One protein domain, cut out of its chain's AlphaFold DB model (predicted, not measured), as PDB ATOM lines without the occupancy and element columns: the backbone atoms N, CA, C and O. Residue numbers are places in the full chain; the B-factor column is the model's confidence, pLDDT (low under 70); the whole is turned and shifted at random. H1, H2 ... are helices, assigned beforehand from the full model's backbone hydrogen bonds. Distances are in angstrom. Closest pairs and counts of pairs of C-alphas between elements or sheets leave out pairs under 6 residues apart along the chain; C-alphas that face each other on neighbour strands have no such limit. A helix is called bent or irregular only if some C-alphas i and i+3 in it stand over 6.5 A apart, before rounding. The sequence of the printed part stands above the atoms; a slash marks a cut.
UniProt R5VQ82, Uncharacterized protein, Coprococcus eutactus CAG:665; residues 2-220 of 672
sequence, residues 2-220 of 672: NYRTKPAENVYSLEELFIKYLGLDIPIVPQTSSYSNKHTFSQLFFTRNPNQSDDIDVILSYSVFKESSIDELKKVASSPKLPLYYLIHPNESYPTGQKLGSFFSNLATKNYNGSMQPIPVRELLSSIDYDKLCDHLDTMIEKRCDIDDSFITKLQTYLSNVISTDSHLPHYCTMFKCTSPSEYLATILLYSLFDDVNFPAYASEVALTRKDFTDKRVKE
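What this domain is: This is residues 2 to 220 of the 672 residues of an uncharacterized protein of Coprococcus eutactus CAG:665 (UniProt R5VQ82). Look for a body of helices in two halves: H8 to H12 pack together at crossing angles with H11 in their midst, and the short helices H2 to H5 cluster in the other half, with H6 at their border. H1 and H7 lie where the two halves meet, and at the far end of the printed part residues 212 to 218 stick out as a tail. The printed part has 219 residues with twelve named helices, H1 to H12 in order along the chain, and no named strand; the class is all helix, and 119 of the residues are in named helices. It is compact, with a radius of gyration of the C-alphas of 17.4 A, and rounded, spanning 52 by 42 by 38 A.

How they stand to each other: Pass residues 2 to 13, which hold no named helix, and find H1 at residues 14 to 21; it touches no helix. Next come H2, residues 38 to 45, H3, residues 56 to 61, H4, residues 67 to 77, and H5, residues 85 to 88. H3 and H4 form a helical hairpin and touch at a shallow tilt of 29 degrees, opposite ways, closest at the C-alphas of Ile 56 and Lys 74, 6.9 A apart. H2 and H5 touch, with the C-alphas of Ser 42 and Leu 87 closest at 5.0 A; H4 and H5 only just touch, with 3 pairs of C-alphas within 8 A, the closest being Ala 77 and Tyr 85 at 4.4 A. H6, residues 99 to 106, is close to but not clearly touching H2, the closest C-alphas being Lys 38 and Phe 104 at 6.2 A. H7, residues 119 to 126, is near H4. Then look at H8, residues 130 to 145, H9, residues 151 to 165, H10, residues 169 to 176, and H11, residues 181 to 193. H11 is the hub, touching H8, H9 and H10. With its residues 181 to 186 alone it touches H8 at a steep tilt of 61 degrees, opposite ways; the closest C-alphas, Asp 138 and Ser 182, are 5.1 A apart. H10 and H11 stand at a steep tilt of 63 degrees and touch, closest at the C-alphas of Cys 173 and Tyr 184, 6.5 A. H12, residues 199 to 212, touches H10 at a shallow tilt of 31 degrees, the same way, closest at the C-alphas of Phe 176 and Ala 207, 5.8 A. H1 is close to but not clearly touching H11, the closest C-alphas being Leu 14 and Ser 192 at 7.6 A. In H1, H2, H3, H8, H9, H10 and H11 every O i to N i+4 pair is within hydrogen-bond range; H4 has 4 of 7, H7 3 of 4, H12 8 of 10, and H6 1 of 4 beside 4 of 5 O i to N i+3 pairs, while H5 is too short for an i+4 pair.

Where its parts are: Find C-alpha 14, where H1 begins, at (325.323, 328.005, 236.216). H4 runs 14.8 A and is irregular, with C-alphas 68 and 71 7.2 A apart; H6 is only just irregular, with C-alphas 101 and 104 6.9 A apart. H8, the longest helix by residues, runs 22.4 A from C-alpha 130 at (324.585, 344.379, 227.904). H9 runs 21.3 A, H11 18.2 A, and H12 20.8 A to C-alpha 212 at (320.515, 353.164, 216.987).

The domain as a whole: The two C-alphas farthest apart, those of Gly 97 and Glu 220, are 56.3 A apart. The printed part has no cut; the links H1 to H2 and H6 to H7 are long. Residues 212 to 218, of which 212 belongs to H12, stand free. The mean pLDDT of the printed part is 70.4, and 76 residues are under 70, among them residues 2 to 16, 25 to 37, 93 to 116 and 209 to 220.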
ATOM      1  N   ASN A   2     323.787 321.102 243.809       25.69
ATOM      2  CA  ASN A   2     323.321 320.726 242.461       25.69
ATOM      3  C   ASN A   2     322.095 321.530 241.979       25.69
ATOM      4  O   ASN A   2     320.956 321.176 242.283       25.69
ATOM      5  N   TYR A   3     322.335 322.572 241.182       31.84
ATOM      6  CA  TYR A   3     321.297 323.377 240.544       31.84
ATOM      7  C   TYR A   3     320.674 322.590 239.364       31.84
ATOM      8  O   TYR A   3     321.322 322.349 238.347       31.84
ATOM      9  N   ARG A   4     319.411 322.173 239.527       32.84
ATOM     10  CA  ARG A   4     318.483 321.533 238.558       32.84
ATOM     11  C   ARG A   4     317.057 321.983 238.946       32.84
ATOM     12  O   ARG A   4     316.844 322.210 240.135       32.84
ATOM     13  N   THR A   5     316.009 322.117 238.123       38.06
ATOM     14  CA  THR A   5     315.678 321.997 236.669       38.06
ATOM     15  C   THR A   5     314.249 322.586 236.544       38.06
ATOM     16  O   THR A   5     313.526 322.502 237.533       38.06
ATOM     17  N   LYS A   6     313.698 323.144 235.455       30.47
ATOM     18  CA  LYS A   6     313.843 323.089 233.970       30.47
ATOM     19  C   LYS A   6     313.302 324.455 233.411       30.47
ATOM     20  O   LYS A   6     312.948 325.281 234.253       30.47
ATOM     21  N   PRO A   7     313.133 324.723 232.091       34.16
ATOM     22  CA  PRO A   7     313.493 323.955 230.888       34.16
ATOM     23  C   PRO A   7     314.867 324.377 230.319       34.16
ATOM     24  O   PRO A   7     315.358 325.443 230.659       34.16
ATOM     25  N   ALA A   8     315.534 323.614 229.450       36.25
ATOM     26  CA  ALA A   8     315.342 322.207 229.081       36.25
ATOM     27  C   ALA A   8     316.264 321.277 229.910       36.25
ATOM     28  O   ALA A   8     316.924 321.707 230.849       36.25
ATOM     29  N   GLU A   9     316.303 319.976 229.603       41.03
ATOM     30  CA  GLU A   9     317.092 318.978 230.361       41.03
ATOM     31  C   GLU A   9     318.608 319.010 230.063       41.03
ATOM     32  O   GLU A   9     319.362 318.254 230.672       41.03
ATOM     33  N   ASN A  10     319.039 319.893 229.152       41.62
ATOM     34  CA  ASN A  10     320.360 319.872 228.514       41.62
ATOM     35  C   ASN A  10     321.183 321.173 228.655       41.62
ATOM     36  O   ASN A  10     322.336 321.194 228.233       41.62
ATOM     37  N   VAL A  11     320.647 322.245 229.255       45.31
ATOM     38  CA  VAL A  11     321.448 323.449 229.545       45.31
ATOM     39  C   VAL A  11     322.292 323.186 230.796       45.31
ATOM     40  O   VAL A  11     321.755 322.914 231.873       45.31
ATOM     41  N   TYR A  12     323.617 323.225 230.639       52.78
ATOM     42  CA  TYR A  12     324.589 322.984 231.710       52.78
ATOM     43  C   TYR A  12     324.434 323.981 232.873       52.78
ATOM     44  O   TYR A  12     323.928 325.092 232.710       52.78
ATOM     45  N   SER A  13     324.836 323.575 234.081       59.31
ATOM     46  CA  SER A  13     324.557 324.347 235.296       59.31
ATOM     47  C   SER A  13     325.314 325.681 235.337       59.31
ATOM     48  O   SER A  13     326.487 325.762 234.981       59.31
ATOM     49  N   LEU A  14     324.676 326.720 235.892       64.62
ATOM     50  CA  LEU A  14     325.323 328.005 236.216       64.62
ATOM     51  C   LEU A  14     326.614 327.830 237.043       64.62
ATOM     52  O   LEU A  14     327.556 328.600 236.903       64.62
ATOM     53  N   GLU A  15     326.677 326.792 237.880       65.12
ATOM     54  CA  GLU A  15     327.861 326.399 238.657       65.12
ATOM     55  C   GLU A  15     329.051 326.022 237.747       65.12
ATOM     56  O   GLU A  15     330.184 326.412 238.018       65.12
ATOM     57  N   GLU A  16     328.806 325.336 236.628       66.94
ATOM     58  CA  GLU A  16     329.828 325.008 235.629       66.94
ATOM     59  C   GLU A  16     330.251 326.236 234.810       66.94
ATOM     60  O   GLU A  16     331.450 326.448 234.611       66.94
ATOM     61  N   LEU A  17     329.293 327.087 234.424       72.31
ATOM     62  CA  LEU A  17     329.549 328.375 233.773       72.31
ATOM     63  C   LEU A  17     330.469 329.265 234.629       72.31
ATOM     64  O   LEU A  17     331.491 329.748 234.140       72.31
ATOM     65  N   PHE A  18     330.138 329.452 235.911       72.25
ATOM     66  CA  PHE A  18     330.901 330.316 236.811       72.25
ATOM     67  C   PHE A  18     332.272 329.738 237.178       72.25
ATOM     68  O   PHE A  18     333.261 330.461 237.093       72.25
ATOM     69  N   ILE A  19     332.361 328.452 237.540       70.00
ATOM     70  CA  ILE A  19     333.617 327.862 238.030       70.00
ATOM     71  C   ILE A  19     334.564 327.497 236.881       70.00
ATOM     72  O   ILE A  19     335.745 327.830 236.940       70.00
ATOM     73  N   LYS A  20     334.091 326.790 235.842       68.12
ATOM     74  CA  LYS A  20     334.987 326.238 234.806       68.12
ATOM     75  C   LYS A  20     335.304 327.221 233.686       68.12
ATOM     76  O   LYS A  20     336.397 327.150 233.133       68.12
ATOM     77  N   TYR A  21     334.356 328.092 233.337       71.00
ATOM     78  CA  TYR A  21     334.485 328.982 232.182       71.00
ATOM     79  C   TYR A  21     334.784 330.424 232.590       71.00
ATOM     80  O   TYR A  21     335.782 330.987 232.161       71.00
ATOM     81  N   LEU A  22     334.000 331.011 233.490       72.75
ATOM     82  CA  LEU A  22     334.295 332.354 234.003       72.75
ATOM     83  C   LEU A  22     335.418 332.347 235.049       72.75
ATOM     84  O   LEU A  22     336.049 333.375 235.293       72.75
ATOM     85  N   GLY A  23     335.711 331.188 235.644       68.12
ATOM     86  CA  GLY A  23     336.804 331.040 236.595       68.12
ATOM     87  C   GLY A  23     336.618 331.869 237.866       68.12
ATOM     88  O   GLY A  23     337.605 332.343 238.428       68.12
ATOM     89  N   LEU A  24     335.364 332.070 238.269       71.88
ATOM     90  CA  LEU A  24     334.975 332.715 239.514       71.88
ATOM     91  C   LEU A  24     335.010 331.660 240.621       71.88
ATOM     92  O   LEU A  24     334.131 330.795 240.688       71.88
ATOM     93  N   ASP A  25     336.030 331.717 241.477       55.78
ATOM     94  CA  ASP A  25     336.147 330.795 242.605       55.78
ATOM     95  C   ASP A  25     334.937 330.938 243.537       55.78
ATOM     96  O   ASP A  25     334.663 332.007 244.089       55.78
ATOM     97  N   ILE A  26     334.236 329.826 243.760       54.53
ATOM     98  CA  ILE A  26     333.310 329.686 244.883       54.53
ATOM     99  C   ILE A  26     334.132 329.097 246.038       54.53
ATOM    100  O   ILE A  26     334.399 327.893 246.018       54.53
ATOM    101  N   PRO A  27     334.574 329.893 247.032       43.00
ATOM    102  CA  PRO A  27     335.408 329.379 248.112       43.00
ATOM    103  C   PRO A  27     334.640 328.334 248.929       43.00
ATOM    104  O   PRO A  27     333.686 328.647 249.644       43.00
ATOM    105  N   ILE A  28     335.072 327.075 248.826       37.16
ATOM    106  CA  ILE A  28     334.506 325.953 249.577       37.16
ATOM    107  C   ILE A  28     334.998 326.044 251.025       37.16
ATOM    108  O   ILE A  28     336.046 325.504 251.374       37.16
ATOM    109  N   VAL A  29     334.227 326.714 251.881       32.56
ATOM    110  CA  VAL A  29     334.431 326.693 253.336       32.56
ATOM    111  C   VAL A  29     333.435 325.711 253.975       32.56
ATOM    112  O   VAL A  29     332.257 325.716 253.599       32.56
ATOM    113  N   PRO A  30     333.852 324.839 254.916       30.92
ATOM    114  CA  PRO A  30     332.969 323.805 255.444       30.92
ATOM    115  C   PRO A  30     331.829 324.368 256.301       30.92
ATOM    116  O   PRO A  30     332.056 325.028 257.307       30.92
ATOM    117  N   GLN A  31     330.600 324.014 255.919       39.38
ATOM    118  CA  GLN A  31     329.450 323.768 256.801       39.38
ATOM    119  C   GLN A  31     329.369 324.584 258.110       39.38
ATOM    120  O   GLN A  31     329.508 324.038 259.198       39.38
ATOM    121  N   THR A  32     329.021 325.868 258.024       33.75
ATOM    122  CA  THR A  32     327.954 326.504 258.833       33.75
ATOM    123  C   THR A  32     327.753 327.950 258.365       33.75
ATOM    124  O   THR A  32     328.712 328.668 258.119       33.75
ATOM    125  N   SER A  33     326.493 328.380 258.233       34.81
ATOM    126  CA  SER A  33     326.057 329.689 257.696       34.81
ATOM    127  C   SER A  33     326.505 330.043 256.262       34.81
ATOM    128  O   SER A  33     327.637 330.424 256.007       34.81
ATOM    129  N   SER A  34     325.550 329.974 255.326       42.97
ATOM    130  CA  SER A  34     325.400 330.873 254.162       42.97
ATOM    131  C   SER A  34     326.665 331.523 253.558       42.97
ATOM    132  O   SER A  34     326.746 332.754 253.485       42.97
ATOM    133  N   TYR A  35     327.605 330.724 253.043       43.97
ATOM    134  CA  TYR A  35     328.557 331.236 252.053       43.97
ATOM    135  C   TYR A  35     327.775 331.581 250.785       43.97
ATOM    136  O   TYR A  35     327.039 330.760 250.242       43.97
ATOM    137  N   SER A  36     327.828 332.856 250.412       54.31
ATOM    138  CA  SER A  36     326.819 333.479 249.560       54.31
ATOM    139  C   SER A  36     327.350 333.718 248.153       54.31
ATOM    140  O   SER A  36     328.472 334.200 247.984       54.31
ATOM    141  N   ASN A  37     326.484 333.504 247.155       62.44
ATOM    142  CA  ASN A  37     326.755 333.847 245.756       62.44
ATOM    143  C   ASN A  37     327.050 335.362 245.569       62.44
ATOM    144  O   ASN A  37     327.419 335.768 244.473       62.44
ATOM    145  N   LYS A  38     326.933 336.203 246.619       71.94
ATOM    146  CA  LYS A  38     327.345 337.621 246.634       71.94
ATOM    147  C   LYS A  38     328.755 337.860 246.084       71.94
ATOM    148  O   LYS A  38     328.925 338.818 245.349       71.94
ATOM    149  N   HIS A  39     329.744 337.010 246.384       73.62
ATOM    150  CA  HIS A  39     331.112 337.206 245.878       73.62
ATOM    151  C   HIS A  39     331.185 336.945 244.370       73.62
ATOM    152  O   HIS A  39     331.698 337.779 243.632       73.62
ATOM    153  N   THR A  40     330.589 335.842 243.911       74.69
ATOM    154  CA  THR A  40     330.483 335.484 242.490       74.69
ATOM    155  C   THR A  40     329.747 336.564 241.699       74.69
ATOM    156  O   THR A  40     330.245 337.020 240.678       74.69
ATOM    157  N   PHE A  41     328.600 337.046 242.193       77.69
ATOM    158  CA  PHE A  41     327.844 338.117 241.536       77.69
ATOM    159  C   PHE A  41     328.506 339.499 241.660       77.69
ATOM    160  O   PHE A  41     328.350 340.319 240.764       77.69
ATOM    161  N   SER A  42     329.287 339.758 242.713       81.25
ATOM    162  CA  SER A  42     330.110 340.970 242.824       81.25
ATOM    163  C   SER A  42     331.210 340.974 241.755       81.25
ATOM    164  O   SER A  42     331.303 341.915 240.976       81.25
ATOM    165  N   GLN A  43     331.953 339.874 241.600       81.88
ATOM    166  CA  GLN A  43     332.964 339.724 240.541       81.88
ATOM    167  C   GLN A  43     332.368 339.696 239.123       81.88
ATOM    168  O   GLN A  43     333.037 340.069 238.162       81.88
ATOM    169  N   LEU A  44     331.109 339.272 238.979       84.06
ATOM    170  CA  LEU A  44     330.389 339.287 237.707       84.06
ATOM    171  C   LEU A  44     329.892 340.687 237.317       84.06
ATOM    172  O   LEU A  44     329.902 341.028 236.139       84.06
ATOM    173  N   PHE A  45     329.427 341.484 238.284       86.88
ATOM    174  CA  PHE A  45     328.820 342.793 238.019       86.88
ATOM    175  C   PHE A  45     329.777 343.982 238.193       86.88
ATOM    176  O   PHE A  45     329.425 345.095 237.803       86.88
ATOM    177  N   PHE A  46     330.976 343.767 238.739       86.44
ATOM    178  CA  PHE A  46     332.001 344.794 238.913       86.44
ATOM    179  C   PHE A  46     333.331 344.343 238.299       86.44
ATOM    180  O   PHE A  46     333.858 343.279 238.617       86.44
ATOM    181  N   THR A  47     333.916 345.195 237.452       80.88
ATOM    182  CA  THR A  47     335.199 344.923 236.764       80.88
ATOM    183  C   THR A  47     336.412 344.926 237.708       80.88
ATOM    184  O   THR A  47     337.510 344.496 237.343       80.88
ATOM    185  N   ARG A  48     336.220 345.405 238.944       79.19
ATOM    186  CA  ARG A  48     337.186 345.414 240.048       79.19
ATOM    187  C   ARG A  48     336.478 344.932 241.313       79.19
ATOM    188  O   ARG A  48     335.297 345.213 241.492       79.19
ATOM    189  N   ASN A  49     337.196 344.244 242.201       71.38
ATOM    190  CA  ASN A  49     336.647 343.878 243.510       71.38
ATOM    191  C   ASN A  49     336.292 345.161 244.284       71.38
ATOM    192  O   ASN A  49     337.189 345.989 244.469       71.38
ATOM    193  N   PRO A  50     335.043 345.333 244.754       65.62
ATOM    194  CA  PRO A  50     334.663 346.535 245.471       65.62
ATOM    195  C   PRO A  50     335.331 346.591 246.845       65.62
ATOM    196  O   PRO A  50     335.270 345.647 247.638       65.62
ATOM    197  N   ASN A  51     336.003 347.709 247.104       66.62
ATOM    198  CA  ASN A  51     336.701 347.969 248.351       66.62
ATOM    199  C   ASN A  51     335.786 348.741 249.313       66.62
ATOM    200  O   ASN A  51     335.195 349.750 248.943       66.62
ATOM    201  N   GLN A  52     335.698 348.288 250.565       63.00
ATOM    202  CA  GLN A  52     334.738 348.797 251.559       63.00
ATOM    203  C   GLN A  52     335.029 350.234 252.037       63.00
ATOM    204  O   GLN A  52     334.229 350.799 252.778       63.00
ATOM    205  N   SER A  53     336.175 350.812 251.661       59.72
ATOM    206  CA  SER A  53     336.547 352.200 251.969       59.72
ATOM    207  C   SER A  53     336.318 353.185 250.821       59.72
ATOM    208  O   SER A  53     336.552 354.379 251.010       59.72
ATOM    209  N   ASP A  54     335.943 352.707 249.635       68.88
ATOM    210  CA  ASP A  54     335.781 353.554 248.452       68.88
ATOM    211  C   ASP A  54     334.368 354.170 248.432       68.88
ATOM    212  O   ASP A  54     333.412 353.589 248.946       68.88
ATOM    213  N   ASP A  55     334.217 355.356 247.833       77.69
ATOM    214  CA  ASP A  55     332.898 355.984 247.674       77.69
ATOM    215  C   ASP A  55     332.001 355.121 246.767       77.69
ATOM    216  O   ASP A  55     332.461 354.572 245.764       77.69
ATOM    217  N   ILE A  56     330.704 355.040 247.074       79.06
ATOM    218  CA  ILE A  56     329.712 354.292 246.289       79.06
ATOM    219  C   ILE A  56     329.701 354.774 244.828       79.06
ATOM    220  O   ILE A  56     329.530 353.955 243.928       79.06
ATOM    221  N   ASP A  57     329.948 356.065 244.574       79.00
ATOM    222  CA  ASP A  57     330.080 356.595 243.207       79.00
ATOM    223  C   ASP A  57     331.296 356.020 242.470       79.00
ATOM    224  O   ASP A  57     331.201 355.634 241.303       79.00
ATOM    225  N   VAL A  58     332.431 355.896 243.164       80.75
ATOM    226  CA  VAL A  58     333.635 355.256 242.621       80.75
ATOM    227  C   VAL A  58     333.365 353.771 242.378       80.75
ATOM    228  O   VAL A  58     333.731 353.267 241.319       80.75
ATOM    229  N   ILE A  59     332.670 353.085 243.288       80.31
ATOM    230  CA  ILE A  59     332.354 351.658 243.147       80.31
ATOM    231  C   ILE A  59     331.398 351.392 241.972       80.31
ATOM    232  O   ILE A  59     331.637 350.494 241.164       80.31
ATOM    233  N   LEU A  60     330.335 352.188 241.822       83.06
ATOM    234  CA  LEU A  60     329.388 352.041 240.712       83.06
ATOM    235  C   LEU A  60     330.002 352.430 239.355       83.06
ATOM    236  O   LEU A  60     329.582 351.878 238.337       83.06
ATOM    237  N   SER A  61     331.027 353.291 239.322       82.00
ATOM    238  CA  SER A  61     331.701 353.702 238.075       82.00
ATOM    239  C   SER A  61     332.359 352.554 237.296       82.00
ATOM    240  O   SER A  61     332.491 352.645 236.078       82.00
ATOM    241  N   TYR A  62     332.739 351.463 237.971       84.81
ATOM    242  CA  TYR A  62     333.349 350.276 237.356       84.81
ATOM    243  C   TYR A  62     332.413 349.054 237.312       84.81
ATOM    244  O   TYR A  62     332.873 347.916 237.154       84.81
ATOM    245  N   SER A  63     331.104 349.293 237.443       88.31
ATOM    246  CA  SER A  63     330.047 348.283 237.334       88.31
ATOM    247  C   SER A  63     329.532 348.093 235.900       88.31
ATOM    248  O   SER A  63     329.658 348.976 235.051       88.31
ATOM    249  N   VAL A  64     328.886 346.954 235.644       90.94
ATOM    250  CA  VAL A  64     328.224 346.637 234.362       90.94
ATOM    251  C   VAL A  64     326.808 347.227 234.242       90.94
ATOM    252  O   VAL A  64     326.021 346.780 233.413       90.94
ATOM    253  N   PHE A  65     326.429 348.194 235.084       90.44
ATOM    254  CA  PHE A  65     325.072 348.751 235.090       90.44
ATOM    255  C   PHE A  65     324.907 349.957 234.144       90.44
ATOM    256  O   PHE A  65     325.846 350.719 233.870       90.44
ATOM    257  N   LYS A  66     323.674 350.136 233.654       88.25
ATOM    258  CA  LYS A  66     323.236 351.277 232.835       88.25
ATOM    259  C   LYS A  66     323.417 352.575 233.619       88.25
ATOM    260  O   LYS A  66     323.013 352.659 234.777       88.25
ATOM    261  N   GLU A  67     323.952 353.614 232.979       83.69
ATOM    262  CA  GLU A  67     324.199 354.911 233.635       83.69
ATOM    263  C   GLU A  67     322.913 355.544 234.181       83.69
ATOM    264  O   GLU A  67     322.895 356.055 235.298       83.69
ATOM    265  N   SER A  68     321.804 355.394 233.453       82.56
ATOM    266  CA  SER A  68     320.466 355.827 233.873       82.56
ATOM    267  C   SER A  68     319.940 355.134 235.137       82.56
ATOM    268  O   SER A  68     319.025 355.655 235.769       82.56
ATOM    269  N   SER A  69     320.499 353.983 235.525       83.75
ATOM    270  CA  SER A  69     320.137 353.261 236.751       83.75
ATOM    271  C   SER A  69     321.041 353.587 237.946       83.75
ATOM    272  O   SER A  69     320.681 353.243 239.070       83.75
ATOM    273  N   ILE A  70     322.191 354.250 237.755       83.00
ATOM    274  CA  ILE A  70     323.199 354.447 238.819       83.00
ATOM    275  C   ILE A  70     322.630 355.224 240.017       83.00
ATOM    276  O   ILE A  70     322.812 354.793 241.153       83.00
ATOM    277  N   ASP A  71     321.876 356.304 239.794       80.19
ATOM    278  CA  ASP A  71     321.292 357.122 240.874       80.19
ATOM    279  C   ASP A  71     320.237 356.383 241.717       80.19
ATOM    280  O   ASP A  71     320.020 356.699 242.893       80.19
ATOM    281  N   GLU A  72     319.543 355.414 241.123       81.44
ATOM    282  CA  GLU A  72     318.558 354.580 241.812       81.44
ATOM    283  C   GLU A  72     319.248 353.432 242.554       81.44
ATOM    284  O   GLU A  72     319.037 353.250 243.757       81.44
ATOM    285  N   LEU A  73     320.179 352.751 241.878       79.88
ATOM    286  CA  LEU A  73     321.050 351.743 242.471       79.88
ATOM    287  C   LEU A  73     321.836 352.312 243.661       79.88
ATOM    288  O   LEU A  73     321.906 351.646 244.686       79.88
ATOM    289  N   LYS A  74     322.331 353.554 243.612       81.31
ATOM    290  CA  LYS A  74     323.014 354.226 244.736       81.31
ATOM    291  C   LYS A  74     322.129 354.342 245.983       81.31
ATOM    292  O   LYS A  74     322.579 354.067 247.096       81.31
ATOM    293  N   LYS A  75     320.849 354.699 245.815       79.75
ATOM    294  CA  LYS A  75     319.880 354.787 246.927       79.75
ATOM    295  C   LYS A  75     319.645 353.414 247.555       79.75
ATOM    296  O   LYS A  75     319.704 353.292 248.778       79.75
ATOM    297  N   VAL A  76     319.457 352.379 246.734       77.44
ATOM    298  CA  VAL A  76     319.291 350.982 247.178       77.44
ATOM    299  C   VAL A  76     320.579 350.446 247.833       77.44
ATOM    300  O   VAL A  76     320.522 349.800 248.879       77.44
ATOM    301  N   ALA A  77     321.742 350.764 247.264       74.81
ATOM    302  CA  ALA A  77     323.072 350.370 247.723       74.81
ATOM    303  C   ALA A  77     323.459 350.979 249.072       74.81
ATOM    304  O   ALA A  77     324.237 350.371 249.792       74.81
ATOM    305  N   SER A  78     322.915 352.144 249.436       75.25
ATOM    306  CA  SER A  78     323.202 352.813 250.712       75.25
ATOM    307  C   SER A  78     322.597 352.131 251.951       75.25
ATOM    308  O   SER A  78     322.910 352.515 253.078       75.25
ATOM    309  N   SER A  79     321.716 351.133 251.779       78.88
ATOM    310  CA  SER A  79     320.961 350.539 252.888       78.88
ATOM    311  C   SER A  79     321.377 349.093 253.194       78.88
ATOM    312  O   SER A  79     321.083 348.206 252.390       78.88
ATOM    313  N   PRO A  80     321.891 348.780 254.403       72.56
ATOM    314  CA  PRO A  80     322.205 347.402 254.815       72.56
ATOM    315  C   PRO A  80     320.958 346.513 255.012       72.56
ATOM    316  O   PRO A  80     321.053 345.367 255.438       72.56
ATOM    317  N   LYS A  81     319.756 347.030 254.718       71.06
ATOM    318  CA  LYS A  81     318.501 346.260 254.664       71.06
ATOM    319  C   LYS A  81     318.180 345.736 253.258       71.06
ATOM    320  O   LYS A  81     317.179 345.040 253.101       71.06
ATOM    321  N   LEU A  82     318.968 346.094 252.240       74.88
ATOM    322  CA  LEU A  82     318.704 345.779 250.835       74.88
ATOM    323  C   LEU A  82     319.827 344.910 250.241       74.88
ATOM    324  O   LEU A  82     320.982 345.046 250.642       74.88
ATOM    325  N   PRO A  83     319.535 344.006 249.284       70.94
ATOM    326  CA  PRO A  83     320.533 343.047 248.806       70.94
ATOM    327  C   PRO A  83     321.730 343.683 248.091       70.94
ATOM    328  O   PRO A  83     322.844 343.181 248.219       70.94
ATOM    329  N   LEU A  84     321.519 344.791 247.374       76.19
ATOM    330  CA  LEU A  84     322.553 345.470 246.585       76.19
ATOM    331  C   LEU A  84     323.722 345.985 247.439       76.19
ATOM    332  O   LEU A  84     324.867 345.925 246.998       76.19
ATOM    333  N   TYR A  85     323.458 346.389 248.687       78.56
ATOM    334  CA  TYR A  85     324.497 346.741 249.660       78.56
ATOM    335  C   TYR A  85     325.543 345.620 249.803       78.56
ATOM    336  O   TYR A  85     326.735 345.900 249.869       78.56
ATOM    337  N   TYR A  86     325.121 344.351 249.747       76.88
ATOM    338  CA  TYR A  86     325.987 343.173 249.884       76.88
ATOM    339  C   TYR A  86     326.669 342.717 248.584       76.88
ATOM    340  O   TYR A  86     327.513 341.825 248.641       76.88
ATOM    341  N   LEU A  87     326.341 343.307 247.427       76.69
ATOM    342  CA  LEU A  87     327.170 343.187 246.214       76.69
ATOM    343  C   LEU A  87     328.389 344.113 246.276       76.69
ATOM    344  O   LEU A  87     329.449 343.765 245.762       76.69
ATOM    345  N   ILE A  88     328.220 345.270 246.920       78.44
ATOM    346  CA  ILE A  88     329.238 346.313 247.103       78.44
ATOM    347  C   ILE A  88     330.095 346.040 248.348       78.44
ATOM    348  O   ILE A  88     331.302 346.247 248.322       78.44
ATOM    349  N   HIS A  89     329.503 345.475 249.403       75.81
ATOM    350  CA  HIS A  89     330.187 345.060 250.630       75.81
ATOM    351  C   HIS A  89     330.186 343.524 250.760       75.81
ATOM    352  O   HIS A  89     329.602 342.972 251.701       75.81
ATOM    353  N   PRO A  90     330.809 342.778 249.824       71.06
ATOM    354  CA  PRO A  90     330.693 341.327 249.787       71.06
ATOM    355  C   PRO A  90     331.338 340.655 251.004       71.06
ATOM    356  O   PRO A  90     330.972 339.532 251.319       71.06
ATOM    357  N   ASN A  91     332.220 341.317 251.756       74.00
ATOM    358  CA  ASN A  91     332.806 340.751 252.978       74.00
ATOM    359  C   ASN A  91     331.867 340.799 254.200       74.00
ATOM    360  O   ASN A  91     332.127 340.116 255.188       74.00
ATOM    361  N   GLU A  92     330.759 341.546 254.156       73.56
ATOM    362  CA  GLU A  92     329.896 341.738 255.330       73.56
ATOM    363  C   GLU A  92     328.895 340.603 255.551       73.56
ATOM    364  O   GLU A  92     328.361 339.995 254.614       73.56
ATOM    365  N   SER A  93     328.629 340.300 256.821       68.94
ATOM    366  CA  SER A  93     327.632 339.314 257.233       68.94
ATOM    367  C   SER A  93     326.214 339.886 257.139       68.94
ATOM    368  O   SER A  93     325.969 341.061 257.414       68.94
ATOM    369  N   TYR A  94     325.247 339.044 256.764       69.25
ATOM    370  CA  TYR A  94     323.840 339.448 256.799       69.25
ATOM    371  C   TYR A  94     323.365 339.629 258.250       69.25
ATOM    372  O   TYR A  94     323.701 338.798 259.100       69.25
ATOM    373  N   PRO A  95     322.521 340.636 258.544       64.81
ATOM    374  CA  PRO A  95     321.860 340.753 259.835       64.81
ATOM    375  C   PRO A  95     320.981 339.526 260.099       64.81
ATOM    376  O   PRO A  95     320.198 339.088 259.248       64.81
ATOM    377  N   THR A  96     321.095 338.980 261.307       56.16
ATOM    378  CA  THR A  96     320.339 337.809 261.748       56.16
ATOM    379  C   THR A  96     318.828 338.054 261.659       56.16
ATOM    380  O   THR A  96     318.310 339.078 262.098       56.16
ATOM    381  N   GLY A  97     318.105 337.096 261.068       51.88
ATOM    382  CA  GLY A  97     316.641 337.124 260.949       51.88
ATOM    383  C   GLY A  97     316.064 337.763 259.677       51.88
ATOM    384  O   GLY A  97     314.847 337.728 259.502       51.88
ATOM    385  N   GLN A  98     316.876 338.304 258.759       57.25
ATOM    386  CA  GLN A  98     316.370 338.852 257.487       57.25
ATOM    387  C   GLN A  98     316.404 337.836 256.331       57.25
ATOM    388  O   GLN A  98     317.341 337.052 256.194       57.25
ATOM    389  N   LYS A  99     315.423 337.916 255.417       58.94
ATOM    390  CA  LYS A  99     315.353 337.102 254.180       58.94
ATOM    391  C   LYS A  99     316.459 337.419 253.147       58.94
ATOM    392  O   LYS A  99     316.481 336.818 252.079       58.94
ATOM    393  N   LEU A 100     317.386 338.332 253.444       59.84
ATOM    394  CA  LEU A 100     318.499 338.711 252.559       59.84
ATOM    395  C   LEU A 100     319.348 337.512 252.115       59.84
ATOM    396  O   LEU A 100     319.735 337.439 250.950       59.84
ATOM    397  N   GLY A 101     319.562 336.536 253.005       58.12
ATOM    398  CA  GLY A 101     320.326 335.325 252.699       58.12
ATOM    399  C   GLY A 101     319.749 334.482 251.551       58.12
ATOM    400  O   GLY A 101     320.506 333.758 250.917       58.12
ATOM    401  N   SER A 102     318.450 334.601 251.234       62.28
ATOM    402  CA  SER A 102     317.854 333.907 250.083       62.28
ATOM    403  C   SER A 102     317.937 334.689 248.770       62.28
ATOM    404  O   SER A 102     317.698 334.098 247.728       62.28
ATOM    405  N   PHE A 103     318.264 335.989 248.765       67.62
ATOM    406  CA  PHE A 103     318.238 336.797 247.532       67.62
ATOM    407  C   PHE A 103     319.203 336.265 246.465       67.62
ATOM    408  O   PHE A 103     318.798 335.996 245.338       67.62
ATOM    409  N   PHE A 104     320.467 336.055 246.834       66.00
ATOM    410  CA  PHE A 104     321.496 335.582 245.905       66.00
ATOM    411  C   PHE A 104     321.352 334.098 245.550       66.00
ATOM    412  O   PHE A 104     321.805 333.678 244.487       66.00
ATOM    413  N   SER A 105     320.694 333.309 246.406       63.62
ATOM    414  CA  SER A 105     320.261 331.951 246.066       63.62
ATOM    415  C   SER A 105     319.145 331.989 245.022       63.62
ATOM    416  O   SER A 105     319.260 331.319 244.003       63.62
ATOM    417  N   ASN A 106     318.129 332.838 245.213       63.84
ATOM    418  CA  ASN A 106     317.034 333.032 244.261       63.84
ATOM    419  C   ASN A 106     317.548 333.535 242.899       63.84
ATOM    420  O   ASN A 106     317.067 333.089 241.861       63.84
ATOM    421  N   LEU A 107     318.560 334.409 242.887       66.94
ATOM    422  CA  LEU A 107     319.199 334.898 241.658       66.94
ATOM    423  C   LEU A 107     319.911 333.781 240.861       66.94
ATOM    424  O   LEU A 107     320.094 333.922 239.660       66.94
ATOM    425  N   ALA A 108     320.263 332.661 241.507       60.88
ATOM    426  CA  ALA A 108     320.872 331.483 240.880       60.88
ATOM    427  C   ALA A 108     319.893 330.306 240.652       60.88
ATOM    428  O   ALA A 108     320.276 329.296 240.062       60.88
ATOM    429  N   THR A 109     318.638 330.392 241.114       57.81
ATOM    430  CA  THR A 109     317.627 329.330 240.946       57.81
ATOM    431  C   THR A 109     316.462 329.792 240.074       57.81
ATOM    432  O   THR A 109     315.624 330.567 240.530       57.81
ATOM    433  N   LYS A 110     316.303 329.209 238.878       53.75
ATOM    434  CA  LYS A 110     315.164 329.461 237.968       53.75
ATOM    435  C   LYS A 110     313.818 328.854 238.447       53.75
ATOM    436  O   LYS A 110     312.876 328.726 237.676       53.75
ATOM    437  N   ASN A 111     313.691 328.494 239.732       50.28
ATOM    438  CA  ASN A 111     312.507 327.845 240.326       50.28
ATOM    439  C   ASN A 111     311.394 328.850 240.697       50.28
ATOM    440  O   ASN A 111     310.902 328.879 241.827       50.28
ATOM    441  N   TYR A 112     310.970 329.661 239.731       53.78
ATOM    442  CA  TYR A 112     309.863 330.608 239.873       53.78
ATOM    443  C   TYR A 112     308.534 329.972 239.432       53.78
ATOM    444  O   TYR A 112     307.930 330.357 238.434       53.78
ATOM    445  N   ASN A 113     308.069 328.966 240.182       43.34
ATOM    446  CA  ASN A 113     306.811 328.263 239.901       43.34
ATOM    447  C   ASN A 113     305.592 329.193 240.065       43.34
ATOM    448  O   ASN A 113     305.043 329.328 241.156       43.34
ATOM    449  N   GLY A 114     305.148 329.813 238.968       46.69
ATOM    450  CA  GLY A 114     303.889 330.568 238.889       46.69
ATOM    451  C   GLY A 114     303.892 331.955 239.546       46.69
ATOM    452  O   GLY A 114     302.887 332.658 239.470       46.69
ATOM    453  N   SER A 115     304.999 332.381 240.156       51.94
ATOM    454  CA  SER A 115     305.196 333.738 240.677       51.94
ATOM    455  C   SER A 115     306.296 334.438 239.887       51.94
ATOM    456  O   SER A 115     307.397 333.899 239.816       51.94
ATOM    457  N   MET A 116     306.025 335.633 239.349       59.69
ATOM    458  CA  MET A 116     307.026 336.460 238.652       59.69
ATOM    459  C   MET A 116     308.323 336.596 239.466       59.69
ATOM    460  O   MET A 116     308.265 336.699 240.697       59.69
ATOM    461  N   GLN A 117     309.468 336.662 238.779       71.19
ATOM    462  CA  GLN A 117     310.770 336.957 239.378       71.19
ATOM    463  C   GLN A 117     310.668 338.125 240.390       71.19
ATOM    464  O   GLN A 117     310.088 339.166 240.058       71.19
ATOM    465  N   PRO A 118     311.193 337.978 241.628       74.19
ATOM    466  CA  PRO A 118     311.047 338.975 242.681       74.19
ATOM    467  C   PRO A 118     311.474 340.361 242.214       74.19
ATOM    468  O   PRO A 118     312.535 340.504 241.611       74.19
ATOM    469  N   ILE A 119     310.676 341.377 242.547       74.06
ATOM    470  CA  ILE A 119     310.865 342.759 242.081       74.06
ATOM    471  C   ILE A 119     312.333 343.234 242.206       74.06
ATOM    472  O   ILE A 119     312.879 343.628 241.177       74.06
ATOM    473  N   PRO A 120     313.042 343.056 243.347       73.06
ATOM    474  CA  PRO A 120     314.430 343.514 243.477       73.06
ATOM    475  C   PRO A 120     315.459 342.689 242.681       73.06
ATOM    476  O   PRO A 120     316.581 343.140 242.482       73.06
ATOM    477  N   VAL A 121     315.118 341.463 242.257       74.94
ATOM    478  CA  VAL A 121     315.946 340.662 241.332       74.94
ATOM    479  C   VAL A 121     315.738 341.169 239.908       74.94
ATOM    480  O   VAL A 121     316.706 341.413 239.197       74.94
ATOM    481  N   ARG A 122     314.475 341.366 239.510       77.94
ATOM    482  CA  ARG A 122     314.113 341.868 238.181       77.94
ATOM    483  C   ARG A 122     314.689 343.259 237.926       77.94
ATOM    484  O   ARG A 122     315.261 343.474 236.866       77.94
ATOM    485  N   GLU A 123     314.559 344.173 238.888       80.00
ATOM    486  CA  GLU A 123     315.131 345.525 238.818       80.00
ATOM    487  C   GLU A 123     316.644 345.451 238.590       80.00
ATOM    488  O   GLU A 123     317.125 345.937 237.568       80.00
ATOM    489  N   LEU A 124     317.369 344.721 239.448       84.31
ATOM    490  CA  LEU A 124     318.819 344.536 239.341       84.31
ATOM    491  C   LEU A 124     319.261 343.987 237.975       84.31
ATOM    492  O   LEU A 124     320.205 344.514 237.390       84.31
ATOM    493  N   LEU A 125     318.592 342.949 237.460       86.19
ATOM    494  CA  LEU A 125     318.920 342.376 236.152       86.19
ATOM    495  C   LEU A 125     318.555 343.329 234.999       86.19
ATOM    496  O   LEU A 125     319.306 343.435 234.034       86.19
ATOM    497  N   SER A 126     317.445 344.067 235.102       86.50
ATOM    498  CA  SER A 126     317.037 345.057 234.091       86.50
ATOM    499  C   SER A 126     317.955 346.284 234.025       86.50
ATOM    500  O   SER A 126     318.064 346.915 232.972       86.50
ATOM    501  N   SER A 127     318.661 346.592 235.117       87.94
ATOM    502  CA  SER A 127     319.697 347.627 235.169       87.94
ATOM    503  C   SER A 127     321.029 347.207 234.542       87.94
ATOM    504  O   SER A 127     321.912 348.055 234.432       87.94
ATOM    505  N   ILE A 128     321.216 345.943 234.136       90.88
ATOM    506  CA  ILE A 128     322.456 345.494 233.480       90.88
ATOM    507  C   ILE A 128     322.551 346.093 232.075       90.88
ATOM    508  O   ILE A 128     321.648 345.945 231.247       90.88
ATOM    509  N   ASP A 129     323.679 346.737 231.801       90.69
ATOM    510  CA  ASP A 129     324.086 347.171 230.474       90.69
ATOM    511  C   ASP A 129     324.752 345.989 229.754       90.69
ATOM    512  O   ASP A 129     325.762 345.444 230.210       90.69
ATOM    513  N   TYR A 130     324.141 345.554 228.652       91.25
ATOM    514  CA  TYR A 130     324.585 344.379 227.904       91.25
ATOM    515  C   TYR A 130     325.994 344.563 227.325       91.25
ATOM    516  O   TYR A 130     326.792 343.626 227.366       91.25
ATOM    517  N   ASP A 131     326.323 345.758 226.828       89.38
ATOM    518  CA  ASP A 131     327.611 346.009 226.182       89.38
ATOM    519  C   ASP A 131     328.736 346.080 227.229       89.38
ATOM    520  O   ASP A 131     329.766 345.425 227.063       89.38
ATOM    521  N   LYS A 132     328.500 346.737 228.377       91.44
ATOM    522  CA  LYS A 132     329.456 346.728 229.507       91.44
ATOM    523  C   LYS A 132     329.687 345.326 230.073       91.44
ATOM    524  O   LYS A 132     330.805 345.006 230.482       91.44
ATOM    525  N   LEU A 133     328.648 344.485 230.115       91.06
ATOM    526  CA  LEU A 133     328.793 343.085 230.515       91.06
ATOM    527  C   LEU A 133     329.645 342.308 229.501       91.06
ATOM    528  O   LEU A 133     330.513 341.545 229.918       91.06
ATOM    529  N   CYS A 134     329.442 342.516 228.197       90.19
ATOM    530  CA  CYS A 134     330.255 341.873 227.163       90.19
ATOM    531  C   CYS A 134     331.737 342.262 227.275       90.19
ATOM    532  O   CYS A 134     332.573 341.364 227.311       90.19
ATOM    533  N   ASP A 135     332.056 343.554 227.416       89.81
ATOM    534  CA  ASP A 135     333.439 344.045 227.558       89.81
ATOM    535  C   ASP A 135     334.141 343.473 228.818       89.81
ATOM    536  O   ASP A 135     335.317 343.091 228.780       89.81
ATOM    537  N   HIS A 136     333.420 343.356 229.943       90.88
ATOM    538  CA  HIS A 136     333.940 342.716 231.163       90.88
ATOM    539  C   HIS A 136     334.193 341.218 230.962       90.88
ATOM    540  O   HIS A 136     335.254 340.708 231.327       90.88
ATOM    541  N   LEU A 137     333.251 340.510 230.331       88.75
ATOM    542  CA  LEU A 137     333.399 339.087 230.028       88.75
ATOM    543  C   LEU A 137     334.534 338.815 229.032       88.75
ATOM    544  O   LEU A 137     335.242 337.827 229.206       88.75
ATOM    545  N   ASP A 138     334.761 339.688 228.047       89.31
ATOM    546  CA  ASP A 138     335.909 339.604 227.130       89.31
ATOM    547  C   ASP A 138     337.223 339.699 227.920       89.31
ATOM    548  O   ASP A 138     338.057 338.798 227.854       89.31
ATOM    549  N   THR A 139     337.332 340.698 228.802       87.69
ATOM    550  CA  THR A 139     338.486 340.883 229.704       87.69
ATOM    551  C   THR A 139     338.719 339.669 230.623       87.69
ATOM    552  O   THR A 139     339.855 339.368 231.001       87.69
ATOM    553  N   MET A 140     337.658 338.964 231.037       85.31
ATOM    554  CA  MET A 140     337.768 337.726 231.821       85.31
ATOM    555  C   MET A 140     338.219 336.527 230.976       85.31
ATOM    556  O   MET A 140     338.991 335.703 231.466       85.31
ATOM    557  N   ILE A 141     337.758 336.432 229.725       84.19
ATOM    558  CA  ILE A 141     338.155 335.390 228.771       84.19
ATOM    559  C   ILE A 141     339.630 335.556 228.394       84.19
ATOM    560  O   ILE A 141     340.369 334.579 228.476       84.19
ATOM    561  N   GLU A 142     340.083 336.772 228.069       85.62
ATOM    562  CA  GLU A 142     341.491 337.074 227.758       85.62
ATOM    563  C   GLU A 142     342.425 336.611 228.886       85.62
ATOM    564  O   GLU A 142     343.292 335.768 228.665       85.62
ATOM    565  N   LYS A 143     342.151 337.026 230.131       84.19
ATOM    566  CA  LYS A 143     342.914 336.601 231.322       84.19
ATOM    567  C   LYS A 143     342.923 335.089 231.559       84.19
ATOM    568  O   LYS A 143     343.780 334.598 232.289       84.19
ATOM    569  N   ARG A 144     341.943 334.346 231.032       80.38
ATOM    570  CA  ARG A 144     341.889 332.878 231.120       80.38
ATOM    571  C   ARG A 144     342.633 332.211 229.966       80.38
ATOM    572  O   ARG A 144     343.299 331.210 230.216       80.38
ATOM    573  N   CYS A 145     342.602 332.789 228.766       80.00
ATOM    574  CA  CYS A 145     343.465 332.396 227.651       80.00
ATOM    575  C   CYS A 145     344.952 332.570 228.003       80.00
ATOM    576  O   CYS A 145     345.720 331.648 227.768       80.00
ATOM    577  N   ASP A 146     345.330 333.665 228.677       81.38
ATOM    578  CA  ASP A 146     346.701 333.909 229.174       81.38
ATOM    579  C   ASP A 146     347.221 332.826 230.152       81.38
ATOM    580  O   ASP A 146     348.419 332.754 230.434       81.38
ATOM    581  N   ILE A 147     346.325 332.004 230.718       81.81
ATOM    582  CA  ILE A 147     346.633 330.943 231.694       81.81
ATOM    583  C   ILE A 147     346.524 329.540 231.064       81.81
ATOM    584  O   ILE A 147     347.232 328.622 231.481       81.81
ATOM    585  N   ASP A 148     345.639 329.354 230.083       78.56
ATOM    586  CA  ASP A 148     345.429 328.103 229.350       78.56
ATOM    587  C   ASP A 148     345.086 328.406 227.882       78.56
ATOM    588  O   ASP A 148     343.933 328.682 227.554       78.56
ATOM    589  N   ASP A 149     346.062 328.269 226.978       75.06
ATOM    590  CA  ASP A 149     345.883 328.477 225.528       75.06
ATOM    591  C   ASP A 149     344.731 327.641 224.930       75.06
ATOM    592  O   ASP A 149     344.116 328.010 223.928       75.06
ATOM    593  N   SER A 150     344.405 326.492 225.539       76.75
ATOM    594  CA  SER A 150     343.318 325.618 225.081       76.75
ATOM    595  C   SER A 150     341.930 326.037 225.590       76.75
ATOM    596  O   SER A 150     340.920 325.439 225.202       76.75
ATOM    597  N   PHE A 151     341.858 327.067 226.438       79.12
ATOM    598  CA  PHE A 151     340.629 327.564 227.049       79.12
ATOM    599  C   PHE A 151     339.611 328.052 226.013       79.12
ATOM    600  O   PHE A 151     338.443 327.662 226.077       79.12
ATOM    601  N   ILE A 152     340.044 328.830 225.015       79.50
ATOM    602  CA  ILE A 152     339.140 329.407 224.007       79.50
ATOM    603  C   ILE A 152     338.395 328.327 223.207       79.50
ATOM    604  O   ILE A 152     337.189 328.437 222.986       79.50
ATOM    605  N   THR A 153     339.067 327.223 222.869       76.44
ATOM    606  CA  THR A 153     338.471 326.081 222.155       76.44
ATOM    607  C   THR A 153     337.473 325.320 223.035       76.44
ATOM    608  O   THR A 153     336.402 324.920 222.566       76.44
ATOM    609  N   LYS A 154     337.781 325.149 224.331       76.62
ATOM    610  CA  LYS A 154     336.855 324.557 225.318       76.62
ATOM    611  C   LYS A 154     335.607 325.425 225.489       76.62
ATOM    612  O   LYS A 154     334.501 324.886 225.535       76.62
ATOM    613  N   LEU A 155     335.776 326.747 225.551       77.00
ATOM    614  CA  LEU A 155     334.687 327.718 225.649       77.00
ATOM    615  C   LEU A 155     333.805 327.694 224.393       77.00
ATOM    616  O   LEU A 155     332.592 327.567 224.508       77.00
ATOM    617  N   GLN A 156     334.390 327.728 223.195       76.88
ATOM    618  CA  GLN A 156     333.640 327.638 221.934       76.88
ATOM    619  C   GLN A 156     332.857 326.321 221.812       76.88
ATOM    620  O   GLN A 156     331.701 326.330 221.388       76.88
ATOM    621  N   THR A 157     333.445 325.203 222.248       74.38
ATOM    622  CA  THR A 157     332.766 323.896 222.277       74.38
ATOM    623  C   THR A 157     331.589 323.904 223.258       74.38
ATOM    624  O   THR A 157     330.504 323.431 222.924       74.38
ATOM    625  N   TYR A 158     331.763 324.493 224.447       75.62
ATOM    626  CA  TYR A 158     330.683 324.685 225.418       75.62
ATOM    627  C   TYR A 158     329.541 325.540 224.851       75.62
ATOM    628  O   TYR A 158     328.389 325.113 224.884       75.62
ATOM    629  N   LEU A 159     329.859 326.705 224.275       74.00
ATOM    630  CA  LEU A 159     328.878 327.606 223.664       74.00
ATOM    631  C   LEU A 159     328.086 326.893 222.556       74.00
ATOM    632  O   LEU A 159     326.858 326.950 222.552       74.00
ATOM    633  N   SER A 160     328.769 326.160 221.668       73.38
ATOM    634  CA  SER A 160     328.126 325.371 220.610       73.38
ATOM    635  C   SER A 160     327.177 324.310 221.174       73.38
ATOM    636  O   SER A 160     326.046 324.188 220.706       73.38
ATOM    637  N   ASN A 161     327.608 323.571 222.202       70.56
ATOM    638  CA  ASN A 161     326.782 322.551 222.843       70.56
ATOM    639  C   ASN A 161     325.530 323.169 223.483       70.56
ATOM    640  O   ASN A 161     324.432 322.688 223.224       70.56
ATOM    641  N   VAL A 162     325.661 324.271 224.231       68.69
ATOM    642  CA  VAL A 162     324.512 324.942 224.867       68.69
ATOM    643  C   VAL A 162     323.527 325.477 223.819       68.69
ATOM    644  O   VAL A 162     322.334 325.189 223.914       68.69
ATOM    645  N   ILE A 163     324.008 326.163 222.775       70.12
ATOM    646  CA  ILE A 163     323.161 326.719 221.701       70.12
ATOM    647  C   ILE A 163     322.434 325.610 220.924       70.12
ATOM    648  O   ILE A 163     321.268 325.771 220.585       70.12
ATOM    649  N   SER A 164     323.076 324.461 220.690       66.75
ATOM    650  CA  SER A 164     322.446 323.317 220.006       66.75
ATOM    651  C   SER A 164     321.403 322.560 220.843       66.75
ATOM    652  O   SER A 164     320.678 321.723 220.307       66.75
ATOM    653  N   THR A 165     321.323 322.828 222.151       63.50
ATOM    654  CA  THR A 165     320.452 322.091 223.088       63.50
ATOM    655  C   THR A 165     319.199 322.838 223.540       63.50
ATOM    656  O   THR A 165     318.331 322.224 224.166       63.50
ATOM    657  N   ASP A 166     319.080 324.126 223.215       66.31
ATOM    658  CA  ASP A 166     317.934 324.974 223.547       66.31
ATOM    659  C   ASP A 166     317.346 325.588 222.266       66.31
ATOM    660  O   ASP A 166     318.076 326.106 221.427       66.31
ATOM    661  N   SER A 167     316.024 325.521 222.087       66.81
ATOM    662  CA  SER A 167     315.354 325.986 220.863       66.81
ATOM    663  C   SER A 167     315.080 327.494 220.821       66.81
ATOM    664  O   SER A 167     314.746 328.018 219.760       66.81
ATOM    665  N   HIS A 168     315.180 328.197 221.951       72.25
ATOM    666  CA  HIS A 168     314.901 329.632 222.058       72.25
ATOM    667  C   HIS A 168     316.178 330.469 222.136       72.25
ATOM    668  O   HIS A 168     316.220 331.577 221.603       72.25
ATOM    669  N   LEU A 169     317.239 329.937 222.738       74.06
ATOM    670  CA  LEU A 169     318.528 330.613 222.849       74.06
ATOM    671  C   LEU A 169     319.129 331.072 221.493       74.06
ATOM    672  O   LEU A 169     319.567 332.224 221.432       74.06
ATOM    673  N   PRO A 170     319.101 330.287 220.386       75.69
ATOM    674  CA  PRO A 170     319.595 330.741 219.082       75.69
ATOM    675  C   PRO A 170     318.905 332.017 218.587       75.69
ATOM    676  O   PRO A 170     319.563 332.912 218.059       75.69
ATOM    677  N   HIS A 171     317.590 332.141 218.811       79.75
ATOM    678  CA  HIS A 171     316.825 333.328 218.432       79.75
ATOM    679  C   HIS A 171     317.339 334.582 219.149       79.75
ATOM    680  O   HIS A 171     317.509 335.622 218.511       79.75
ATOM    681  N   TYR A 172     317.648 334.484 220.445       78.81
ATOM    682  CA  TYR A 172     318.176 335.610 221.217       78.81
ATOM    683  C   TYR A 172     319.618 335.969 220.840       78.81
ATOM    684  O   TYR A 172     319.927 337.155 220.728       78.81
ATOM    685  N   CYS A 173     320.471 334.985 220.537       80.06
ATOM    686  CA  CYS A 173     321.807 335.255 219.998       80.06
ATOM    687  C   CYS A 173     321.746 336.011 218.656       80.06
ATOM    688  O   CYS A 173     322.504 336.957 218.438       80.06
ATOM    689  N   THR A 174     320.800 335.658 217.778       77.75
ATOM    690  CA  THR A 174     320.552 336.392 216.526       77.75
ATOM    691  C   THR A 174     319.957 337.782 216.782       77.75
ATOM    692  O   THR A 174     320.361 338.754 216.146       77.75
ATOM    693  N   MET A 175     319.045 337.911 217.751       76.75
ATOM    694  CA  MET A 175     318.409 339.177 218.137       76.75
ATOM    695  C   MET A 175     319.414 340.206 218.681       76.75
ATOM    696  O   MET A 175     319.325 341.385 218.336       76.75
ATOM    697  N   PHE A 176     320.394 339.765 219.476       79.62
ATOM    698  CA  PHE A 176     321.497 340.599 219.970       79.62
ATOM    699  C   PHE A 176     322.656 340.759 218.977       79.62
ATOM    700  O   PHE A 176     323.521 341.607 219.202       79.62
ATOM    701  N   LYS A 177     322.648 340.004 217.868       81.00
ATOM    702  CA  LYS A 177     323.714 339.940 216.854       81.00
ATOM    703  C   LYS A 177     325.066 339.496 217.436       81.00
ATOM    704  O   LYS A 177     326.078 340.149 217.205       81.00
ATOM    705  N   CYS A 178     325.091 338.405 218.201       76.69
ATOM    706  CA  CYS A 178     326.317 337.904 218.829       76.69
ATOM    707  C   CYS A 178     327.377 337.484 217.791       76.69
ATOM    708  O   CYS A 178     327.147 336.607 216.954       76.69
ATOM    709  N   THR A 179     328.572 338.063 217.899       77.62
ATOM    710  CA  THR A 179     329.744 337.799 217.050       77.62
ATOM    711  C   THR A 179     330.951 337.284 217.837       77.62
ATOM    712  O   THR A 179     331.723 336.491 217.298       77.62
ATOM    713  N   SER A 180     331.119 337.680 219.105       81.38
ATOM    714  CA  SER A 180     332.228 337.239 219.965       81.38
ATOM    715  C   SER A 180     331.810 336.160 220.979       81.38
ATOM    716  O   SER A 180     330.644 336.107 221.384       81.38
ATOM    717  N   PRO A 181     332.745 335.316 221.465       77.62
ATOM    718  CA  PRO A 181     332.477 334.380 222.559       77.62
ATOM    719  C   PRO A 181     331.907 335.062 223.810       77.62
ATOM    720  O   PRO A 181     331.015 334.497 224.435       77.62
ATOM    721  N   SER A 182     332.355 336.281 224.130       84.75
ATOM    722  CA  SER A 182     331.825 337.127 225.207       84.75
ATOM    723  C   SER A 182     330.348 337.494 225.016       84.75
ATOM    724  O   SER A 182     329.583 337.369 225.967       84.75
ATOM    725  N   GLU A 183     329.902 337.843 223.803       87.50
ATOM    726  CA  GLU A 183     328.487 338.130 223.510       87.50
ATOM    727  C   GLU A 183     327.600 336.878 223.610       87.50
ATOM    728  O   GLU A 183     326.513 336.922 224.195       87.50
ATOM    729  N   TYR A 184     328.054 335.733 223.086       81.50
ATOM    730  CA  TYR A 184     327.331 334.464 223.255       81.50
ATOM    731  C   TYR A 184     327.247 334.064 224.739       81.50
ATOM    732  O   TYR A 184     326.193 333.624 225.205       81.50
ATOM    733  N   LEU A 185     328.328 334.267 225.498       84.88
ATOM    734  CA  LEU A 185     328.398 333.973 226.929       84.88
ATOM    735  C   LEU A 185     327.497 334.904 227.756       84.88
ATOM    736  O   LEU A 185     326.763 334.416 228.614       84.88
ATOM    737  N   ALA A 186     327.487 336.208 227.459       88.19
ATOM    738  CA  ALA A 186     326.590 337.197 228.061       88.19
ATOM    739  C   ALA A 186     325.117 336.842 227.817       88.19
ATOM    740  O   ALA A 186     324.299 336.889 228.736       88.19
ATOM    741  N   THR A 187     324.785 336.425 226.593       86.81
ATOM    742  CA  THR A 187     323.422 336.025 226.213       86.81
ATOM    743  C   THR A 187     322.957 334.796 226.990       86.81
ATOM    744  O   THR A 187     321.874 334.818 227.572       86.81
ATOM    745  N   ILE A 188     323.786 333.747 227.058       83.00
ATOM    746  CA  ILE A 188     323.503 332.523 227.829       83.00
ATOM    747  C   ILE A 188     323.354 332.835 229.319       83.00
ATOM    748  O   ILE A 188     322.406 332.381 229.963       83.00
ATOM    749  N   LEU A 189     324.266 333.643 229.862       84.00
ATOM    750  CA  LEU A 189     324.247 334.074 231.252       84.00
ATOM    751  C   LEU A 189     322.936 334.801 231.580       84.00
ATOM    752  O   LEU A 189     322.216 334.372 232.478       84.00
ATOM    753  N   LEU A 190     322.569 335.838 230.827       86.75
ATOM    754  CA  LEU A 190     321.340 336.594 231.081       86.75
ATOM    755  C   LEU A 190     320.079 335.737 230.858       86.75
ATOM    756  O   LEU A 190     319.176 335.780 231.692       86.75
ATOM    757  N   TYR A 191     320.047 334.879 229.830       82.44
ATOM    758  CA  TYR A 191     318.947 333.927 229.593       82.44
ATOM    759  C   TYR A 191     318.744 332.928 230.751       82.44
ATOM    760  O   TYR A 191     317.623 332.491 231.031       82.44
ATOM    761  N   SER A 192     319.827 332.575 231.449       75.75
ATOM    762  CA  SER A 192     319.789 331.689 232.619       75.75
ATOM    763  C   SER A 192     319.483 332.400 233.950       75.75
ATOM    764  O   SER A 192     319.029 331.738 234.885       75.75
ATOM    765  N   LEU A 193     319.686 333.723 234.037       78.38
ATOM    766  CA  LEU A 193     319.407 334.539 235.233       78.38
ATOM    767  C   LEU A 193     317.992 335.141 235.257       78.38
ATOM    768  O   LEU A 193     317.406 335.298 236.331       78.38
ATOM    769  N   PHE A 194     317.430 335.498 234.101       78.81
ATOM    770  CA  PHE A 194     316.044 335.962 233.996       78.81
ATOM    771  C   PHE A 194     315.039 334.792 234.012       78.81
ATOM    772  O   PHE A 194     315.364 333.652 233.671       78.81
ATOM    773  N   ASP A 195     313.786 335.081 234.383       75.31
ATOM    774  CA  ASP A 195     312.667 334.180 234.085       75.31
ATOM    775  C   ASP A 195     312.181 334.349 232.628       75.31
ATOM    776  O   ASP A 195     312.493 335.331 231.945       75.31
ATOM    777  N   ASP A 196     311.388 333.388 232.152       72.00
ATOM    778  CA  ASP A 196     310.923 333.342 230.757       72.00
ATOM    779  C   ASP A 196     309.918 334.468 230.409       72.00
ATOM    780  O   ASP A 196     309.558 334.645 229.247       72.00
ATOM    781  N   VAL A 197     309.467 335.247 231.403       75.50
ATOM    782  CA  VAL A 197     308.512 336.359 231.246       75.50
ATOM    783  C   VAL A 197     309.232 337.702 231.123       75.50
ATOM    784  O   VAL A 197     308.824 338.550 230.329       75.50
ATOM    785  N   ASN A 198     310.300 337.912 231.895       78.19
ATOM    786  CA  ASN A 198     311.024 339.180 231.954       78.19
ATOM    787  C   ASN A 198     312.211 339.229 230.972       78.19
ATOM    788  O   ASN A 198     312.527 340.315 230.481       78.19
ATOM    789  N   PHE A 199     312.818 338.087 230.610       84.81
ATOM    790  CA  PHE A 199     313.896 338.067 229.608       84.81
ATOM    791  C   PHE A 199     313.491 338.647 228.239       84.81
ATOM    792  O   PHE A 199     314.246 339.464 227.713       84.81
ATOM    793  N   PRO A 200     312.313 338.324 227.653       84.94
ATOM    794  CA  PRO A 200     311.916 338.879 226.357       84.94
ATOM    795  C   PRO A 200     311.787 340.409 226.371       84.94
ATOM    796  O   PRO A 200     312.110 341.061 225.379       84.94
ATOM    797  N   ALA A 201     311.350 340.988 227.497       84.25
ATOM    798  CA  ALA A 201     311.232 342.435 227.656       84.25
ATOM    799  C   ALA A 201     312.617 343.102 227.664       84.25
ATOM    800  O   ALA A 201     312.865 343.992 226.849       84.25
ATOM    801  N   TYR A 202     313.542 342.605 228.494       87.56
ATOM    802  CA  TYR A 202     314.938 343.057 228.512       87.56
ATOM    803  C   TYR A 202     315.606 342.900 227.137       87.56
ATOM    804  O   TYR A 202     316.230 343.831 226.628       87.56
ATOM    805  N   ALA A 203     315.413 341.749 226.486       86.94
ATOM    806  CA  ALA A 203     315.987 341.491 225.175       86.94
ATOM    807  C   ALA A 203     315.460 342.460 224.104       86.94
ATOM    808  O   ALA A 203     316.222 342.933 223.260       86.94
ATOM    809  N   SER A 204     314.170 342.814 224.157       84.44
ATOM    810  CA  SER A 204     313.592 343.815 223.258       84.44
ATOM    811  C   SER A 204     314.183 345.214 223.458       84.44
ATOM    812  O   SER A 204     314.424 345.903 222.470       84.44
ATOM    813  N   GLU A 205     314.489 345.609 224.698       85.19
ATOM    814  CA  GLU A 205     315.128 346.893 225.014       85.19
ATOM    815  C   GLU A 205     316.546 346.966 224.424       85.19
ATOM    816  O   GLU A 205     316.853 347.886 223.666       85.19
ATOM    817  N   VAL A 206     317.381 345.951 224.684       84.69
ATOM    818  CA  VAL A 206     318.765 345.871 224.176       84.69
ATOM    819  C   VAL A 206     318.807 345.817 222.642       84.69
ATOM    820  O   VAL A 206     319.644 346.461 222.012       84.69
ATOM    821  N   ALA A 207     317.880 345.095 222.006       80.44
ATOM    822  CA  ALA A 207     317.802 345.029 220.546       80.44
ATOM    823  C   ALA A 207     317.313 346.339 219.895       80.44
ATOM    824  O   ALA A 207     317.548 346.552 218.703       80.44
ATOM    825  N   LEU A 208     316.626 347.208 220.645       78.44
ATOM    826  CA  LEU A 208     316.258 348.553 220.200       78.44
ATOM    827  C   LEU A 208     317.435 349.523 220.356       78.44
ATOM    828  O   LEU A 208     317.775 350.198 219.389       78.44
ATOM    829  N   THR A 209     318.134 349.536 221.494       69.38
ATOM    830  CA  THR A 209     319.299 350.424 221.683       69.38
ATOM    831  C   THR A 209     320.462 350.073 220.746       69.38
ATOM    832  O   THR A 209     321.067 350.969 220.154       69.38
ATOM    833  N   ARG A 210     320.720 348.780 220.487       66.06
ATOM    834  CA  ARG A 210     321.698 348.331 219.470       66.06
ATOM    835  C   ARG A 210     321.270 348.591 218.013       66.06
ATOM    836  O   ARG A 210     322.097 348.428 217.114       66.06
ATOM    837  N   LYS A 211     320.021 348.995 217.731       51.75
ATOM    838  CA  LYS A 211     319.627 349.474 216.386       51.75
ATOM    839  C   LYS A 211     320.075 350.908 216.124       51.75
ATOM    840  O   LYS A 211     320.433 351.195 214.990       51.75
ATOM    841  N   ASP A 212     320.118 351.759 217.145       42.28
ATOM    842  CA  ASP A 212     320.515 353.164 216.987       42.28
ATOM    843  C   ASP A 212     322.048 353.353 216.948       42.28
ATOM    844  O   ASP A 212     322.542 354.379 216.487       42.28
ATOM    845  N   PHE A 213     322.822 352.333 217.347       42.16
ATOM    846  CA  PHE A 213     324.293 352.312 217.266       42.16
ATOM    847  C   PHE A 213     324.871 351.798 215.929       42.16
ATOM    848  O   PHE A 213     326.073 351.520 215.827       42.16
ATOM    849  N   THR A 214     324.064 351.699 214.866       36.06
ATOM    850  CA  THR A 214     324.565 351.360 213.524       36.06
ATOM    851  C   THR A 214     325.303 352.530 212.866       36.06
ATOM    852  O   THR A 214     324.760 353.148 211.957       36.06
ATOM    853  N   ASP A 215     326.548 352.803 213.290       37.78
ATOM    854  CA  ASP A 215     327.532 353.441 212.389       37.78
ATOM    855  C   ASP A 215     329.035 353.323 212.751       37.78
ATOM    856  O   ASP A 215     329.869 353.781 211.972       37.78
ATOM    857  N   LYS A 216     329.451 352.754 213.904       34.97
ATOM    858  CA  LYS A 216     330.888 352.807 214.311       34.97
ATOM    859  C   LYS A 216     331.604 351.545 214.800       34.97
ATOM    860  O   LYS A 216     332.797 351.626 215.083       34.97
ATOM    861  N   ARG A 217     330.959 350.375 214.817       30.80
ATOM    862  CA  ARG A 217     331.662 349.073 214.882       30.80
ATOM    863  C   ARG A 217     331.033 348.040 213.948       30.80
ATOM    864  O   ARG A 217     330.723 346.923 214.343       30.80
ATOM    865  N   VAL A 218     330.936 348.397 212.668       31.91
ATOM    866  CA  VAL A 218     331.176 347.381 211.639       31.91
ATOM    867  C   VAL A 218     332.646 346.990 211.811       31.91
ATOM    868  O   VAL A 218     333.528 347.743 211.404       31.91
ATOM    869  N   LYS A 219     332.921 345.848 212.467       31.89
ATOM    870  CA  LYS A 219     334.137 345.093 212.126       31.89
ATOM    871  C   LYS A 219     334.069 344.939 210.618       31.89
ATOM    872  O   LYS A 219     333.024 344.513 210.134       31.89
ATOM    873  N   GLU A 220     335.105 345.379 209.907       34.25
ATOM    874  CA  GLU A 220     335.126 345.328 208.448       34.25
ATOM    875  C   GLU A 220     334.657 343.939 208.007       34.25
ATOM    876  O   GLU A 220     335.324 342.951 208.314       34.25
TER     877      GLU A 220